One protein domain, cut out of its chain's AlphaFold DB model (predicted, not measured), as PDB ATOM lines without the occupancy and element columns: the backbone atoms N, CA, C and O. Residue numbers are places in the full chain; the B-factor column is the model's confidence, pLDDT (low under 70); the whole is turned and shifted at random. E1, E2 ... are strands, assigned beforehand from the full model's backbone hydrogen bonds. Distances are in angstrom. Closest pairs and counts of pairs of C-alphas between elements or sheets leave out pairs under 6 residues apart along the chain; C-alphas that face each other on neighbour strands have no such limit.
ATOM      1  N   SER A 253     177.928 235.253 110.733       89.56
ATOM      2  CA  SER A 253     177.125 234.761 111.851       89.56
ATOM      3  C   SER A 253     176.666 233.355 111.487       89.56
ATOM      4  O   SER A 253     176.029 233.174 110.452       89.56
ATOM      5  N   SER A 254     177.017 232.348 112.284       90.50
ATOM      6  CA  SER A 254     176.651 230.963 111.986       90.50
ATOM      7  C   SER A 254     176.510 230.099 113.245       90.50
ATOM      8  O   SER A 254     176.655 230.567 114.374       90.50
ATOM      9  N   VAL A 255     176.178 228.828 113.049       87.81
ATOM     10  CA  VAL A 255     176.030 227.809 114.089       87.81
ATOM     11  C   VAL A 255     177.048 226.707 113.825       87.81
ATOM     12  O   VAL A 255     177.213 226.275 112.683       87.81
ATOM     13  N   LEU A 256     177.747 226.237 114.860       86.12
ATOM     14  CA  LEU A 256     178.712 225.151 114.713       86.12
ATOM     15  C   LEU A 256     178.022 223.860 114.264       86.12
ATOM     16  O   LEU A 256     177.153 223.326 114.956       86.12
ATOM     17  N   SER A 257     178.465 223.315 113.132       84.00
ATOM     18  CA  SER A 257     177.964 222.043 112.605       84.00
ATOM     19  C   SER A 257     178.511 220.830 113.365       84.00
ATOM     20  O   SER A 257     177.878 219.773 113.381       84.00
ATOM     21  N   ASN A 258     179.674 220.986 114.008       81.56
ATOM     22  CA  ASN A 258     180.433 219.929 114.669       81.56
ATOM     23  C   ASN A 258     180.998 220.403 116.015       81.56
ATOM     24  O   ASN A 258     181.150 221.599 116.252       81.56
ATOM     25  N   ASN A 259     181.350 219.452 116.882       82.00
ATOM     26  CA  ASN A 259     182.107 219.759 118.094       82.00
ATOM     27  C   ASN A 259     183.520 220.217 117.721       82.00
ATOM     28  O   ASN A 259     184.151 219.636 116.834       82.00
ATOM     29  N   SER A 260     184.030 221.221 118.431       77.62
ATOM     30  CA  SER A 260     185.438 221.595 118.326       77.62
ATOM     31  C   SER A 260     186.316 220.544 119.003       77.62
ATOM     32  O   SER A 260     185.928 219.933 119.999       77.62
ATOM     33  N   LEU A 261     187.513 220.325 118.456       73.19
ATOM     34  CA  LEU A 261     188.443 219.311 118.964       73.19
ATOM     35  C   LEU A 261     189.131 219.757 120.261       73.19
ATOM     36  O   LEU A 261     189.514 218.927 121.082       73.19
ATOM     37  N   ASN A 262     189.316 221.065 120.431       82.75
ATOM     38  CA  ASN A 262     189.920 221.683 121.607       82.75
ATOM     39  C   ASN A 262     189.511 223.166 121.682       82.75
ATOM     40  O   ASN A 262     188.714 223.649 120.885       82.75
ATOM     41  N   ASN A 263     190.044 223.897 122.656       77.69
ATOM     42  CA  ASN A 263     189.734 225.309 122.875       77.69
ATOM     43  C   ASN A 263     190.626 226.290 122.086       77.69
ATOM     44  O   ASN A 263     190.446 227.498 122.215       77.69
ATOM     45  N   LEU A 264     191.573 225.799 121.282       80.50
ATOM     46  CA  LEU A 264     192.443 226.595 120.401       80.50
ATOM     47  C   LEU A 264     192.092 226.445 118.916       80.50
ATOM     48  O   LEU A 264     192.650 227.152 118.079       80.50
ATOM     49  N   SER A 265     191.181 225.531 118.582       77.75
ATOM     50  CA  SER A 265     190.752 225.262 117.217       77.75
ATOM     51  C   SER A 265     189.246 225.065 117.156       77.75
ATOM     52  O   SER A 265     188.677 224.321 117.951       77.75
ATOM     53  N   VAL A 266     188.604 225.740 116.207       78.00
ATOM     54  CA  VAL A 266     187.153 225.708 116.020       78.00
ATOM     55  C   VAL A 266     186.837 225.106 114.667       78.00
ATOM     56  O   VAL A 266     187.264 225.643 113.651       78.00
ATOM     57  N   LEU A 267     186.048 224.035 114.647       81.62
ATOM     58  CA  LEU A 267     185.595 223.391 113.417       81.62
ATOM     59  C   LEU A 267     184.295 224.049 112.920       81.62
ATOM     60  O   LEU A 267     183.215 223.744 113.423       81.62
ATOM     61  N   VAL A 268     184.397 224.952 111.941       78.25
ATOM     62  CA  VAL A 268     183.287 225.774 111.420       78.25
ATOM     63  C   VAL A 268     182.499 225.142 110.259       78.25
ATOM     64  O   VAL A 268     181.413 225.623 109.946       78.25
ATOM     65  N   GLY A 269     182.982 224.031 109.685       68.25
ATOM     66  CA  GLY A 269     182.303 223.270 108.616       68.25
ATOM     67  C   GLY A 269     182.642 223.724 107.184       68.25
ATOM     68  O   GLY A 269     183.294 224.746 106.992       68.25
ATOM     69  N   ASN A 270     182.229 222.936 106.178       59.06
ATOM     70  CA  ASN A 270     182.691 223.056 104.779       59.06
ATOM     71  C   ASN A 270     182.038 224.189 103.967       59.06
ATOM     72  O   ASN A 270     182.672 224.744 103.081       59.06
ATOM     73  N   THR A 271     180.803 224.601 104.272       57.88
ATOM     74  CA  THR A 271     180.076 225.625 103.483       57.88
ATOM     75  C   THR A 271     180.565 227.060 103.724       57.88
ATOM     76  O   THR A 271     179.913 228.021 103.329       57.88
ATOM     77  N   PHE A 272     181.667 227.226 104.452       58.03
ATOM     78  CA  PHE A 272     182.060 228.487 105.070       58.03
ATOM     79  C   PHE A 272     182.880 229.400 104.151       58.03
ATOM     80  O   PHE A 272     182.738 230.618 104.202       58.03
ATOM     81  N   PHE A 273     183.732 228.829 103.299       59.94
ATOM     82  CA  PHE A 273     184.753 229.590 102.571       59.94
ATOM     83  C   PHE A 273     184.396 229.899 101.114       59.94
ATOM     84  O   PHE A 273     185.158 230.582 100.439       59.94
ATOM     85  N   GLU A 274     183.228 229.488 100.616       57.06
ATOM     86  CA  GLU A 274     182.841 229.751  99.218       57.06
ATOM     87  C   GLU A 274     182.679 231.252  98.902       57.06
ATOM     88  O   GLU A 274     182.778 231.650  97.742       57.06
ATOM     89  N   THR A 275     182.459 232.103  99.914       55.38
ATOM     90  CA  THR A 275     182.130 233.531  99.721       55.38
ATOM     91  C   THR A 275     183.109 234.521 100.359       55.38
ATOM     92  O   THR A 275     183.021 235.717 100.083       55.38
ATOM     93  N   THR A 276     184.067 234.063 101.174       60.34
ATOM     94  CA  THR A 276     185.030 234.937 101.871       60.34
ATOM     95  C   THR A 276     186.458 234.444 101.702       60.34
ATOM     96  O   THR A 276     186.737 233.262 101.907       60.34
ATOM     97  N   THR A 277     187.387 235.349 101.390       62.91
ATOM     98  CA  THR A 277     188.808 234.999 101.313       62.91
ATOM     99  C   THR A 277     189.383 234.811 102.728       62.91
ATOM    100  O   THR A 277     189.100 235.612 103.614       62.91
ATOM    101  N   PRO A 278     190.223 233.799 103.000       63.25
ATOM    102  CA  PRO A 278     190.764 233.524 104.333       63.25
ATOM    103  C   PRO A 278     191.536 234.702 104.928       63.25
ATOM    104  O   PRO A 278     191.512 234.914 106.139       63.25
ATOM    105  N   ASN A 279     192.155 235.525 104.078       65.06
ATOM    106  CA  ASN A 279     192.786 236.776 104.489       65.06
ATOM    107  C   ASN A 279     191.831 237.756 105.188       65.06
ATOM    108  O   ASN A 279     192.300 238.509 106.037       65.06
ATOM    109  N   SER A 280     190.526 237.756 104.886       69.88
ATOM    110  CA  SER A 280     189.565 238.607 105.602       69.88
ATOM    111  C   SER A 280     189.254 238.098 107.014       69.88
ATOM    112  O   SER A 280     188.732 238.854 107.828       69.88
ATOM    113  N   LEU A 281     189.567 236.831 107.312       78.62
ATOM    114  CA  LEU A 281     189.338 236.205 108.616       78.62
ATOM    115  C   LEU A 281     190.580 236.224 109.509       78.62
ATOM    116  O   LEU A 281     190.464 236.196 110.732       78.62
ATOM    117  N   ILE A 282     191.781 236.266 108.933       73.56
ATOM    118  CA  ILE A 282     193.010 236.361 109.722       73.56
ATOM    119  C   ILE A 282     193.028 237.724 110.436       73.56
ATOM    120  O   ILE A 282     192.920 238.778 109.810       73.56
ATOM    121  N   ASN A 283     193.189 237.702 111.763       74.56
ATOM    122  CA  ASN A 283     193.029 238.820 112.712       74.56
ATOM    123  C   ASN A 283     191.596 239.289 112.971       74.56
ATOM    124  O   ASN A 283     191.406 240.197 113.781       74.56
ATOM    125  N   ALA A 284     190.605 238.662 112.342       86.12
ATOM    126  CA  ALA A 284     189.237 238.767 112.806       86.12
ATOM    127  C   ALA A 284     189.113 238.113 114.192       86.12
ATOM    128  O   ALA A 284     189.981 237.361 114.650       86.12
ATOM    129  N   TYR A 285     188.016 238.403 114.871       85.94
ATOM    130  CA  TYR A 285     187.703 237.829 116.170       85.94
ATOM    131  C   TYR A 285     186.585 236.827 116.023       85.94
ATOM    132  O   TYR A 285     185.593 237.130 115.373       85.94
ATOM    133  N   ILE A 286     186.702 235.678 116.676       87.31
ATOM    134  CA  ILE A 286     185.548 234.810 116.876       87.31
ATOM    135  C   ILE A 286     184.905 235.115 118.226       87.31
ATOM    136  O   ILE A 286     185.599 235.188 119.244       87.31
ATOM    137  N   ASN A 287     183.588 235.289 118.221       86.81
ATOM    138  CA  ASN A 287     182.767 235.417 119.415       86.81
ATOM    139  C   ASN A 287     181.754 234.268 119.459       86.81
ATOM    140  O   ASN A 287     181.132 233.973 118.441       86.81
ATOM    141  N   PHE A 288     181.594 233.629 120.618       84.62
ATOM    142  CA  PHE A 288     180.684 232.498 120.817       84.62
ATOM    143  C   PHE A 288     179.525 232.863 121.730       84.62
ATOM    144  O   PHE A 288     179.705 233.515 122.757       84.62
ATOM    145  N   PHE A 289     178.350 232.337 121.400       79.25
ATOM    146  CA  PHE A 289     177.129 232.472 122.178       79.25
ATOM    147  C   PHE A 289     176.589 231.072 122.472       79.25
ATOM    148  O   PHE A 289     176.307 230.289 121.563       79.25
ATOM    149  N   SER A 290     176.446 230.739 123.758       72.56
ATOM    150  CA  SER A 290     175.748 229.513 124.151       72.56
ATOM    151  C   SER A 290     174.251 229.784 124.229       72.56
ATOM    152  O   SER A 290     173.820 230.705 124.924       72.56
ATOM    153  N   LEU A 291     173.450 228.928 123.594       59.84
ATOM    154  CA  LEU A 291     171.989 228.935 123.719       59.84
ATOM    155  C   LEU A 291     171.501 228.628 125.146       59.84
ATOM    156  O   LEU A 291     170.392 229.004 125.511       59.84
ATOM    157  N   ASN A 292     172.330 227.971 125.964       58.69
ATOM    158  CA  ASN A 292     171.941 227.451 127.277       58.69
ATOM    159  C   ASN A 292     172.422 228.319 128.452       58.69
ATOM    160  O   ASN A 292     172.525 227.837 129.578       58.69
ATOM    161  N   GLY A 293     172.713 229.602 128.209       53.34
ATOM    162  CA  GLY A 293     172.892 230.590 129.278       53.34
ATOM    163  C   GLY A 293     174.129 230.403 130.164       53.34
ATOM    164  O   GLY A 293     174.201 231.001 131.234       53.34
ATOM    165  N   GLY A 294     175.122 229.617 129.747       50.00
ATOM    166  CA  GLY A 294     176.337 229.445 130.534       50.00
ATOM    167  C   GLY A 294     177.529 229.010 129.697       50.00
ATOM    168  O   GLY A 294     177.414 228.097 128.891       50.00
ATOM    169  N   GLN A 295     178.673 229.645 129.970       49.47
ATOM    170  CA  GLN A 295     180.064 229.180 129.790       49.47
ATOM    171  C   GLN A 295     180.955 229.996 128.843       49.47
ATOM    172  O   GLN A 295     182.144 230.125 129.134       49.47
ATOM    173  N   TYR A 296     180.432 230.662 127.811       55.19
ATOM    174  CA  TYR A 296     181.237 231.598 127.005       55.19
ATOM    175  C   TYR A 296     180.972 233.032 127.459       55.19
ATOM    176  O   TYR A 296     180.248 233.788 126.823       55.19
ATOM    177  N   SER A 297     181.506 233.405 128.622       52.00
ATOM    178  CA  SER A 297     181.452 234.790 129.107       52.00
ATOM    179  C   SER A 297     182.278 235.695 128.184       52.00
ATOM    180  O   SER A 297     183.445 235.920 128.483       52.00
ATOM    181  N   ASN A 298     181.703 236.181 127.075       53.12
ATOM    182  CA  ASN A 298     182.237 237.240 126.199       53.12
ATOM    183  C   ASN A 298     183.764 237.180 125.977       53.12
ATOM    184  O   ASN A 298     184.451 238.203 126.025       53.12
ATOM    185  N   LYS A 299     184.319 235.975 125.798       63.31
ATOM    186  CA  LYS A 299     185.745 235.792 125.525       63.31
ATOM    187  C   LYS A 299     185.915 235.570 124.041       63.31
ATOM    188  O   LYS A 299     185.683 234.479 123.530       63.31
ATOM    189  N   ASN A 300     186.335 236.630 123.378       72.56
ATOM    190  CA  ASN A 300     186.696 236.602 121.975       72.56
ATOM    191  C   ASN A 300     188.125 236.121 121.861       72.56
ATOM    192  O   ASN A 300     188.968 236.423 122.710       72.56
ATOM    193  N   SER A 301     188.398 235.409 120.783       78.38
ATOM    194  CA  SER A 301     189.763 235.054 120.445       78.38
ATOM    195  C   SER A 301     190.079 235.531 119.043       78.38
ATOM    196  O   SER A 301     189.261 235.413 118.129       78.38
ATOM    197  N   LYS A 302     191.270 236.102 118.891       81.12
ATOM    198  CA  LYS A 302     191.803 236.503 117.595       81.12
ATOM    199  C   LYS A 302     192.074 235.241 116.777       81.12
ATOM    200  O   LYS A 302     192.740 234.331 117.267       81.12
ATOM    201  N   ILE A 303     191.588 235.189 115.546       80.00
ATOM    202  CA  ILE A 303     191.904 234.117 114.601       80.00
ATOM    203  C   ILE A 303     193.303 234.399 114.044       80.00
ATOM    204  O   ILE A 303     193.540 235.460 113.467       80.00
ATOM    205  N   ILE A 304     194.242 233.476 114.244       78.69
ATOM    206  CA  ILE A 304     195.646 233.634 113.814       78.69
ATOM    207  C   ILE A 304     195.976 232.834 112.563       78.69
ATOM    208  O   ILE A 304     196.923 233.168 111.858       78.69
ATOM    209  N   ALA A 305     195.198 231.791 112.291       75.56
ATOM    210  CA  ALA A 305     195.359 230.957 111.118       75.56
ATOM    211  C   ALA A 305     194.049 230.239 110.799       75.56
ATOM    212  O   ALA A 305     193.165 230.106 111.649       75.56
ATOM    213  N   VAL A 306     193.957 229.733 109.576       78.50
ATOM    214  CA  VAL A 306     192.926 228.779 109.173       78.50
ATOM    215  C   VAL A 306     193.591 227.451 108.834       78.50
ATOM    216  O   VAL A 306     194.746 227.406 108.409       78.50
ATOM    217  N   ALA A 307     192.879 226.357 109.060       79.12
ATOM    218  CA  ALA A 307     193.350 225.021 108.768       79.12
ATOM    219  C   ALA A 307     192.293 224.210 108.019       79.12
ATOM    220  O   ALA A 307     191.088 224.311 108.266       79.12
ATOM    221  N   GLY A 308     192.774 223.427 107.066       80.38
ATOM    222  CA  GLY A 308     192.003 222.473 106.290       80.38
ATOM    223  C   GLY A 308     192.624 221.094 106.431       80.38
ATOM    224  O   GLY A 308     193.765 220.955 106.880       80.38
ATOM    225  N   THR A 309     191.871 220.074 106.049       77.94
ATOM    226  CA  THR A 309     192.361 218.698 106.036       77.94
ATOM    227  C   THR A 309     192.231 218.180 104.619       77.94
ATOM    228  O   THR A 309     191.152 218.259 104.037       77.94
ATOM    229  N   THR A 310     193.320 217.661 104.059       77.75
ATOM    230  CA  THR A 310     193.263 216.979 102.764       77.75
ATOM    231  C   THR A 310     192.446 215.689 102.887       77.75
ATOM    232  O   THR A 310     192.295 215.126 103.975       77.75
ATOM    233  N   SER A 311     191.972 215.152 101.768       79.69
ATOM    234  CA  SER A 311     191.288 213.855 101.666       79.69
ATOM    235  C   SER A 311     192.096 212.678 102.232       79.69
ATOM    236  O   SER A 311     191.545 211.599 102.447       79.69
ATOM    237  N   TRP A 312     193.390 212.869 102.507       76.38
ATOM    238  CA  TRP A 312     194.299 211.856 103.049       76.38
ATOM    239  C   TRP A 312     194.677 212.097 104.515       76.38
ATOM    240  O   TRP A 312     195.580 211.446 105.039       76.38
ATOM    241  N   GLY A 313     194.005 213.036 105.184       74.06
ATOM    242  CA  GLY A 313     194.183 213.294 106.611       74.06
ATOM    243  C   GLY A 313     195.388 214.169 106.964       74.06
ATOM    244  O   GLY A 313     195.715 214.278 108.144       74.06
ATOM    245  N   GLN A 314     196.052 214.803 105.988       76.94
ATOM    246  CA  GLN A 314     197.086 215.799 106.284       76.94
ATOM    247  C   GLN A 314     196.440 217.141 106.623       76.94
ATOM    248  O   GLN A 314     195.588 217.634 105.884       76.94
ATOM    249  N   GLN A 315     196.866 217.745 107.731       75.56
ATOM    250  CA  GLN A 315     196.428 219.080 108.116       75.56
ATOM    251  C   GLN A 315     197.268 220.131 107.384       75.56
ATOM    252  O   GLN A 315     198.492 220.155 107.509       75.56
ATOM    253  N   VAL A 316     196.604 221.018 106.651       73.88
ATOM    254  CA  VAL A 316     197.218 222.176 105.999       73.88
ATOM    255  C   VAL A 316     196.868 223.400 106.827       73.88
ATOM    256  O   VAL A 316     195.697 223.761 106.932       73.88
ATOM    257  N   VAL A 317     197.875 224.017 107.444       76.88
ATOM    258  CA  VAL A 317     197.716 225.230 108.253       76.88
ATOM    259  C   VAL A 317     198.246 226.419 107.481       76.88
ATOM    260  O   VAL A 317     199.374 226.402 106.989       76.88
ATOM    261  N   VAL A 318     197.432 227.460 107.404       68.56
ATOM    262  CA  VAL A 318     197.718 228.626 106.591       68.56
ATOM    263  C   VAL A 318     197.576 229.875 107.431       68.56
ATOM    264  O   VAL A 318     196.498 230.209 107.923       68.56
ATOM    265  N   ASN A 319     198.693 230.583 107.549       64.75
ATOM    266  CA  ASN A 319     198.746 231.881 108.210       64.75
ATOM    267  C   ASN A 319     198.413 233.028 107.238       64.75
ATOM    268  O   ASN A 319     198.157 234.133 107.699       64.75
ATOM    269  N   TYR A 320     198.430 232.767 105.917       57.22
ATOM    270  CA  TYR A 320     198.154 233.725 104.836       57.22
ATOM    271  C   TYR A 320     197.654 233.005 103.571       57.22
ATOM    272  O   TYR A 320     198.399 232.216 102.992       57.22
ATOM    273  N   ALA A 321     196.429 233.291 103.120       56.47
ATOM    274  CA  ALA A 321     195.917 232.825 101.827       56.47
ATOM    275  C   ALA A 321     195.046 233.892 101.165       56.47
ATOM    276  O   ALA A 321     194.055 234.361 101.725       56.47
ATOM    277  N   THR A 322     195.416 234.262  99.940       54.06
ATOM    278  CA  THR A 322     194.652 235.190  99.094       54.06
ATOM    279  C   THR A 322     193.373 234.572  98.537       54.06
ATOM    280  O   THR A 322     192.510 235.305  98.062       54.06
ATOM    281  N   GLU A 323     193.231 233.252  98.633       57.62
ATOM    282  CA  GLU A 323     192.147 232.460  98.050       57.62
ATOM    283  C   GLU A 323     191.504 231.569  99.118       57.62
ATOM    284  O   GLU A 323     192.167 231.160 100.069       57.62
ATOM    285  N   SER A 324     190.206 231.279  98.983       56.81
ATOM    286  CA  SER A 324     189.427 230.393  99.872       56.81
ATOM    287  C   SER A 324     189.833 228.930  99.831       56.81
ATOM    288  O   SER A 324     189.424 228.153 100.692       56.81
ATOM    289  N   THR A 325     190.683 228.578  98.882       58.81
ATOM    290  CA  THR A 325     191.217 227.244  98.684       58.81
ATOM    291  C   THR A 325     192.719 227.332  98.494       58.81
ATOM    292  O   THR A 325     193.223 228.310  97.947       58.81
ATOM    293  N   ILE A 326     193.441 226.295  98.912       66.00
ATOM    294  CA  ILE A 326     194.819 226.090  98.465       66.00
ATOM    295  C   ILE A 326     194.872 224.826  97.628       66.00
ATOM    296  O   ILE A 326     194.372 223.776  98.033       66.00
ATOM    297  N   GLU A 327     195.513 224.945  96.475       73.00
ATOM    298  CA  GLU A 327     195.903 223.817  95.649       73.00
ATOM    299  C   GLU A 327     197.164 223.172  96.235       73.00
ATOM    300  O   GLU A 327     198.245 223.765  96.258       73.00
ATOM    301  N   VAL A 328     197.029 221.946  96.733       75.19
ATOM    302  CA  VAL A 328     198.159 221.122  97.166       75.19
ATOM    303  C   VAL A 328     198.494 220.149  96.044       75.19
ATOM    304  O   VAL A 328     197.656 219.351  95.625       75.19
ATOM    305  N   VAL A 329     199.731 220.212  95.552       76.50
ATOM    306  CA  VAL A 329     200.226 219.292  94.522       76.50
ATOM    307  C   VAL A 329     200.704 218.004  95.184       76.50
ATOM    308  O   VAL A 329     201.567 218.015  96.062       76.50
ATOM    309  N   LYS A 330     200.135 216.882  94.753       73.69
ATOM    310  CA  LYS A 330     200.478 215.536  95.213       73.69
ATOM    311  C   LYS A 330     201.799 215.070  94.607       73.69
ATOM    312  O   LYS A 330     202.239 215.564  93.572       73.69
ATOM    313  N   ASN A 331     202.415 214.053  95.215       76.25
ATOM    314  CA  ASN A 331     203.662 213.457  94.709       76.25
ATOM    315  C   ASN A 331     203.522 212.862  93.293       76.25
ATOM    316  O   ASN A 331     204.521 212.711  92.598       76.25
ATOM    317  N   ASP A 332     202.301 212.521  92.873       82.31
ATOM    318  CA  ASP A 332     201.977 212.045  91.521       82.31
ATOM    319  C   ASP A 332     201.651 213.183  90.532       82.31
ATOM    320  O   ASP A 332     201.299 212.922  89.383       82.31
ATOM    321  N   GLY A 333     201.771 214.442  90.966       80.56
ATOM    322  CA  GLY A 333     201.473 215.636  90.179       80.56
ATOM    323  C   GLY A 333     199.993 216.023  90.130       80.56
ATOM    324  O   GLY A 333     199.667 217.032  89.507       80.56
ATOM    325  N   THR A 334     199.088 215.272  90.766       82.44
ATOM    326  CA  THR A 334     197.666 215.643  90.813       82.44
ATOM    327  C   THR A 334     197.424 216.789  91.797       82.44
ATOM    328  O   THR A 334     198.058 216.878  92.848       82.44
ATOM    329  N   ILE A 335     196.515 217.696  91.446       79.56
ATOM    330  CA  ILE A 335     196.162 218.852  92.275       79.56
ATOM    331  C   ILE A 335     194.963 218.481  93.143       79.56
ATOM    332  O   ILE A 335     193.963 217.961  92.646       79.56
ATOM    333  N   GLU A 336     195.057 218.750  94.440       82.44
ATOM    334  CA  GLU A 336     193.937 218.664  95.365       82.44
ATOM    335  C   GLU A 336     193.612 220.035  95.940       82.44
ATOM    336  O   GLU A 336     194.477 220.727  96.472       82.44
ATOM    337  N   VAL A 337     192.340 220.402  95.843       77.81
ATOM    338  CA  VAL A 337     191.798 221.628  96.416       77.81
ATOM    339  C   VAL A 337     191.466 221.355  97.878       77.81
ATOM    340  O   VAL A 337     190.631 220.501  98.178       77.81
ATOM    341  N   VAL A 338     192.133 222.054  98.793       75.12
ATOM    342  CA  VAL A 338     191.893 221.913 100.233       75.12
ATOM    343  C   VAL A 338     190.895 222.964 100.690       75.12
ATOM    344  O   VAL A 338     191.168 224.163 100.617       75.12
ATOM    345  N   GLU A 339     189.756 222.503 101.204       73.38
ATOM    346  CA  GLU A 339     188.780 223.346 101.889       73.38
ATOM    347  C   GLU A 339     189.228 223.598 103.333       73.38
ATOM    348  O   GLU A 339     189.501 222.670 104.108       73.38
ATOM    349  N   PHE A 340     189.292 224.868 103.721       72.00
ATOM    350  CA  PHE A 340     189.493 225.228 105.117       72.00
ATOM    351  C   PHE A 340     188.206 224.956 105.894       72.00
ATOM    352  O   PHE A 340     187.112 225.278 105.453       72.00
ATOM    353  N   THR A 341     188.321 224.332 107.059       77.50
ATOM    354  CA  THR A 341     187.159 224.004 107.908       77.50
ATOM    355  C   THR A 341     187.405 224.352 109.364       77.50
ATOM    356  O   THR A 341     186.475 224.351 110.168       77.50
ATOM    357  N   THR A 342     188.652 224.658 109.719       77.12
ATOM    358  CA  THR A 342     189.095 224.886 111.087       77.12
ATOM    359  C   THR A 342     189.685 226.285 111.223       77.12
ATOM    360  O   THR A 342     190.513 226.700 110.421       77.12
ATOM    361  N   LEU A 343     189.298 227.011 112.264       78.81
ATOM    362  CA  LEU A 343     189.919 228.274 112.662       78.81
ATOM    363  C   LEU A 343     190.884 228.008 113.813       78.81
ATOM    364  O   LEU A 343     190.522 227.298 114.746       78.81
ATOM    365  N   ILE A 344     192.082 228.587 113.773       78.69
ATOM    366  CA  ILE A 344     193.074 228.508 114.852       78.69
ATOM    367  C   ILE A 344     193.111 229.842 115.594       78.69
ATOM    368  O   ILE A 344     193.166 230.912 114.982       78.69
ATOM    369  N   LEU A 345     193.096 229.769 116.921       79.88
ATOM    370  CA  LEU A 345     192.899 230.907 117.808       79.88
ATOM    371  C   LEU A 345     194.188 231.315 118.538       79.88
ATOM    372  O   LEU A 345     194.986 230.465 118.925       79.88
ATOM    373  N   ALA A 346     194.369 232.621 118.760       77.50
ATOM    374  CA  ALA A 346     195.501 233.185 119.506       77.50
ATOM    375  C   ALA A 346     195.473 232.808 120.990       77.50
ATOM    376  O   ALA A 346     196.513 232.620 121.617       77.50
ATOM    377  N   LEU A 347     194.270 232.760 121.560       78.81
ATOM    378  CA  LEU A 347     194.027 232.466 122.964       78.81
ATOM    379  C   LEU A 347     193.021 231.330 123.084       78.81
ATOM    380  O   LEU A 347     192.037 231.268 122.341       78.81
ATOM    381  N   ALA A 348     193.270 230.457 124.054       78.06
ATOM    382  CA  ALA A 348     192.391 229.342 124.338       78.06
ATOM    383  C   ALA A 348     191.046 229.860 124.866       78.06
ATOM    384  O   ALA A 348     190.997 230.686 125.783       78.06
ATOM    385  N   LEU A 349     189.953 229.365 124.293       80.00
ATOM    386  CA  LEU A 349     188.612 229.636 124.790       80.00
ATOM    387  C   LEU A 349     188.447 229.048 126.205       80.00
ATOM    388  O   LEU A 349     189.066 228.030 126.539       80.00
ATOM    389  N   PRO A 350     187.615 229.671 127.059       79.12
ATOM    390  CA  PRO A 350     187.401 229.203 128.430       79.12
ATOM    391  C   PRO A 350     186.758 227.809 128.491       79.12
ATOM    392  O   PRO A 350     186.947 227.095 129.471       79.12
ATOM    393  N   ALA A 351     186.031 227.421 127.443       82.00
ATOM    394  CA  ALA A 351     185.446 226.102 127.258       82.00
ATOM    395  C   ALA A 351     185.560 225.689 125.781       82.00
ATOM    396  O   ALA A 351     185.775 226.533 124.910       82.00
ATOM    397  N   ILE A 352     185.444 224.388 125.507       82.88
ATOM    398  CA  ILE A 352     185.490 223.838 124.146       82.88
ATOM    399  C   ILE A 352     184.129 224.068 123.474       82.88
ATOM    400  O   ILE A 352     183.147 223.520 123.981       82.88
ATOM    401  N   PRO A 353     184.059 224.786 122.334       85.25
ATOM    402  CA  PRO A 353     182.814 224.977 121.595       85.25
ATOM    403  C   PRO A 353     182.170 223.657 121.173       85.25
ATOM    404  O   PRO A 353     182.827 222.776 120.609       85.25
ATOM    405  N   GLN A 354     180.878 223.522 121.441       87.31
ATOM    406  CA  GLN A 354     180.079 222.345 121.128       87.31
ATOM    407  C   GLN A 354     179.257 222.569 119.858       87.31
ATOM    408  O   GLN A 354     178.960 223.694 119.455       87.31
ATOM    409  N   LYS A 355     178.847 221.472 119.222       87.56
ATOM    410  CA  LYS A 355     177.879 221.492 118.129       87.56
ATOM    411  C   LYS A 355     176.631 222.268 118.561       87.56
ATOM    412  O   LYS A 355     176.134 222.078 119.669       87.56
ATOM    413  N   ASN A 356     176.095 223.069 117.645       86.88
ATOM    414  CA  ASN A 356     174.983 223.999 117.843       86.88
ATOM    415  C   ASN A 356     175.301 225.266 118.651       86.88
ATOM    416  O   ASN A 356     174.409 226.104 118.791       86.88
ATOM    417  N   ASP A 357     176.531 225.454 119.143       86.19
ATOM    418  CA  ASP A 357     176.921 226.769 119.652       86.19
ATOM    419  C   ASP A 357     176.892 227.785 118.502       86.19
ATOM    420  O   ASP A 357     177.308 227.508 117.372       86.19
ATOM    421  N   GLN A 358     176.359 228.966 118.796       88.94
ATOM    422  CA  GLN A 358     176.289 230.075 117.856       88.94
ATOM    423  C   GLN A 358     177.612 230.826 117.889       88.94
ATOM    424  O   GLN A 358     178.224 230.975 118.948       88.94
ATOM    425  N   TYR A 359     178.051 231.330 116.745       89.88
ATOM    426  CA  TYR A 359     179.253 232.142 116.678       89.88
ATOM    427  C   TYR A 359     179.140 233.254 115.651       89.88
ATOM    428  O   TYR A 359     178.365 233.200 114.696       89.88
ATOM    429  N   GLU A 360     179.968 234.265 115.855       90.94
ATOM    430  CA  GLU A 360     180.189 235.348 114.917       90.94
ATOM    431  C   GLU A 360     181.677 235.518 114.659       90.94
ATOM    432  O   GLU A 360     182.489 235.368 115.572       90.94
ATOM    433  N   ILE A 361     182.023 235.882 113.426       90.94
ATOM    434  CA  ILE A 361     183.351 236.380 113.089       90.94
ATOM    435  C   ILE A 361     183.268 237.885 112.869       90.94
ATOM    436  O   ILE A 361     182.535 238.365 112.006       90.94
ATOM    437  N   LEU A 362     184.025 238.629 113.664       92.19
ATOM    438  CA  LEU A 362     184.047 240.082 113.709       92.19
ATOM    439  C   LEU A 362     185.300 240.590 112.999       92.19
ATOM    440  O   LEU A 362     186.408 240.169 113.328       92.19
ATOM    441  N   GLN A 363     185.149 241.519 112.060       90.94
ATOM    442  CA  GLN A 363     186.287 242.077 111.327       90.94
ATOM    443  C   GLN A 363     187.238 242.876 112.211       90.94
ATOM    444  O   GLN A 363     186.819 243.539 113.158       90.94
ATOM    445  N   PHE A 364     188.522 242.846 111.866       90.88
ATOM    446  CA  PHE A 364     189.481 243.815 112.378       90.88
ATOM    447  C   PHE A 364     189.164 245.201 111.809       90.88
ATOM    448  O   PHE A 364     189.003 245.344 110.597       90.88
ATOM    449  N   SER A 365     189.123 246.217 112.667       91.81
ATOM    450  CA  SER A 365     188.931 247.610 112.258       91.81
ATOM    451  C   SER A 365     190.238 248.395 112.353       91.81
ATOM    452  O   SER A 365     190.663 249.004 111.373       91.81
TER     453      SER A 365
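Overview. This is residues 253 to 365 of the 519 residues of an uncharacterized protein of viral metagenome (UniProt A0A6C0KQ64). With little regular structure, one strongly twisted, branched sheet makes an elongated body, E4 beside E7 in its middle, hairpin E6-E7 at one end. Eight named strands hold 45 of 113 printed residues; class, all strand, antiparallel. It is compact, radius of gyration of the C-alphas 14.3 A, spanning 51 by 30 by 22 A.

Arrangement. Residues 253 to 255 are E1, 265 to 267 E2, 285 to 289 E3, 301 to 309 E4, 315 to 318 E5, 325 to 329 E6, 335 to 345 E7 and 358 to 362 E8. E1 and E3 lie on opposite sides of E8, E2 and E4 on opposite sides of E7. E3-E4-E5 is a meander of successive antiparallel neighbours. N 307 and O 342 are within hydrogen-bond range, 2.8 A.

Along the chain. E7 measures 28.4 A; C-alpha 253 is at (177.125, 234.761, 111.851), C-alpha 362 at (184.047, 240.082, 113.709).

Size, cuts and confidence. The printed part has no cut; link E2-E3, for instance, is long. Residues 269 to 280, 291 to 299 and 318 to 326 have pLDDT under 70.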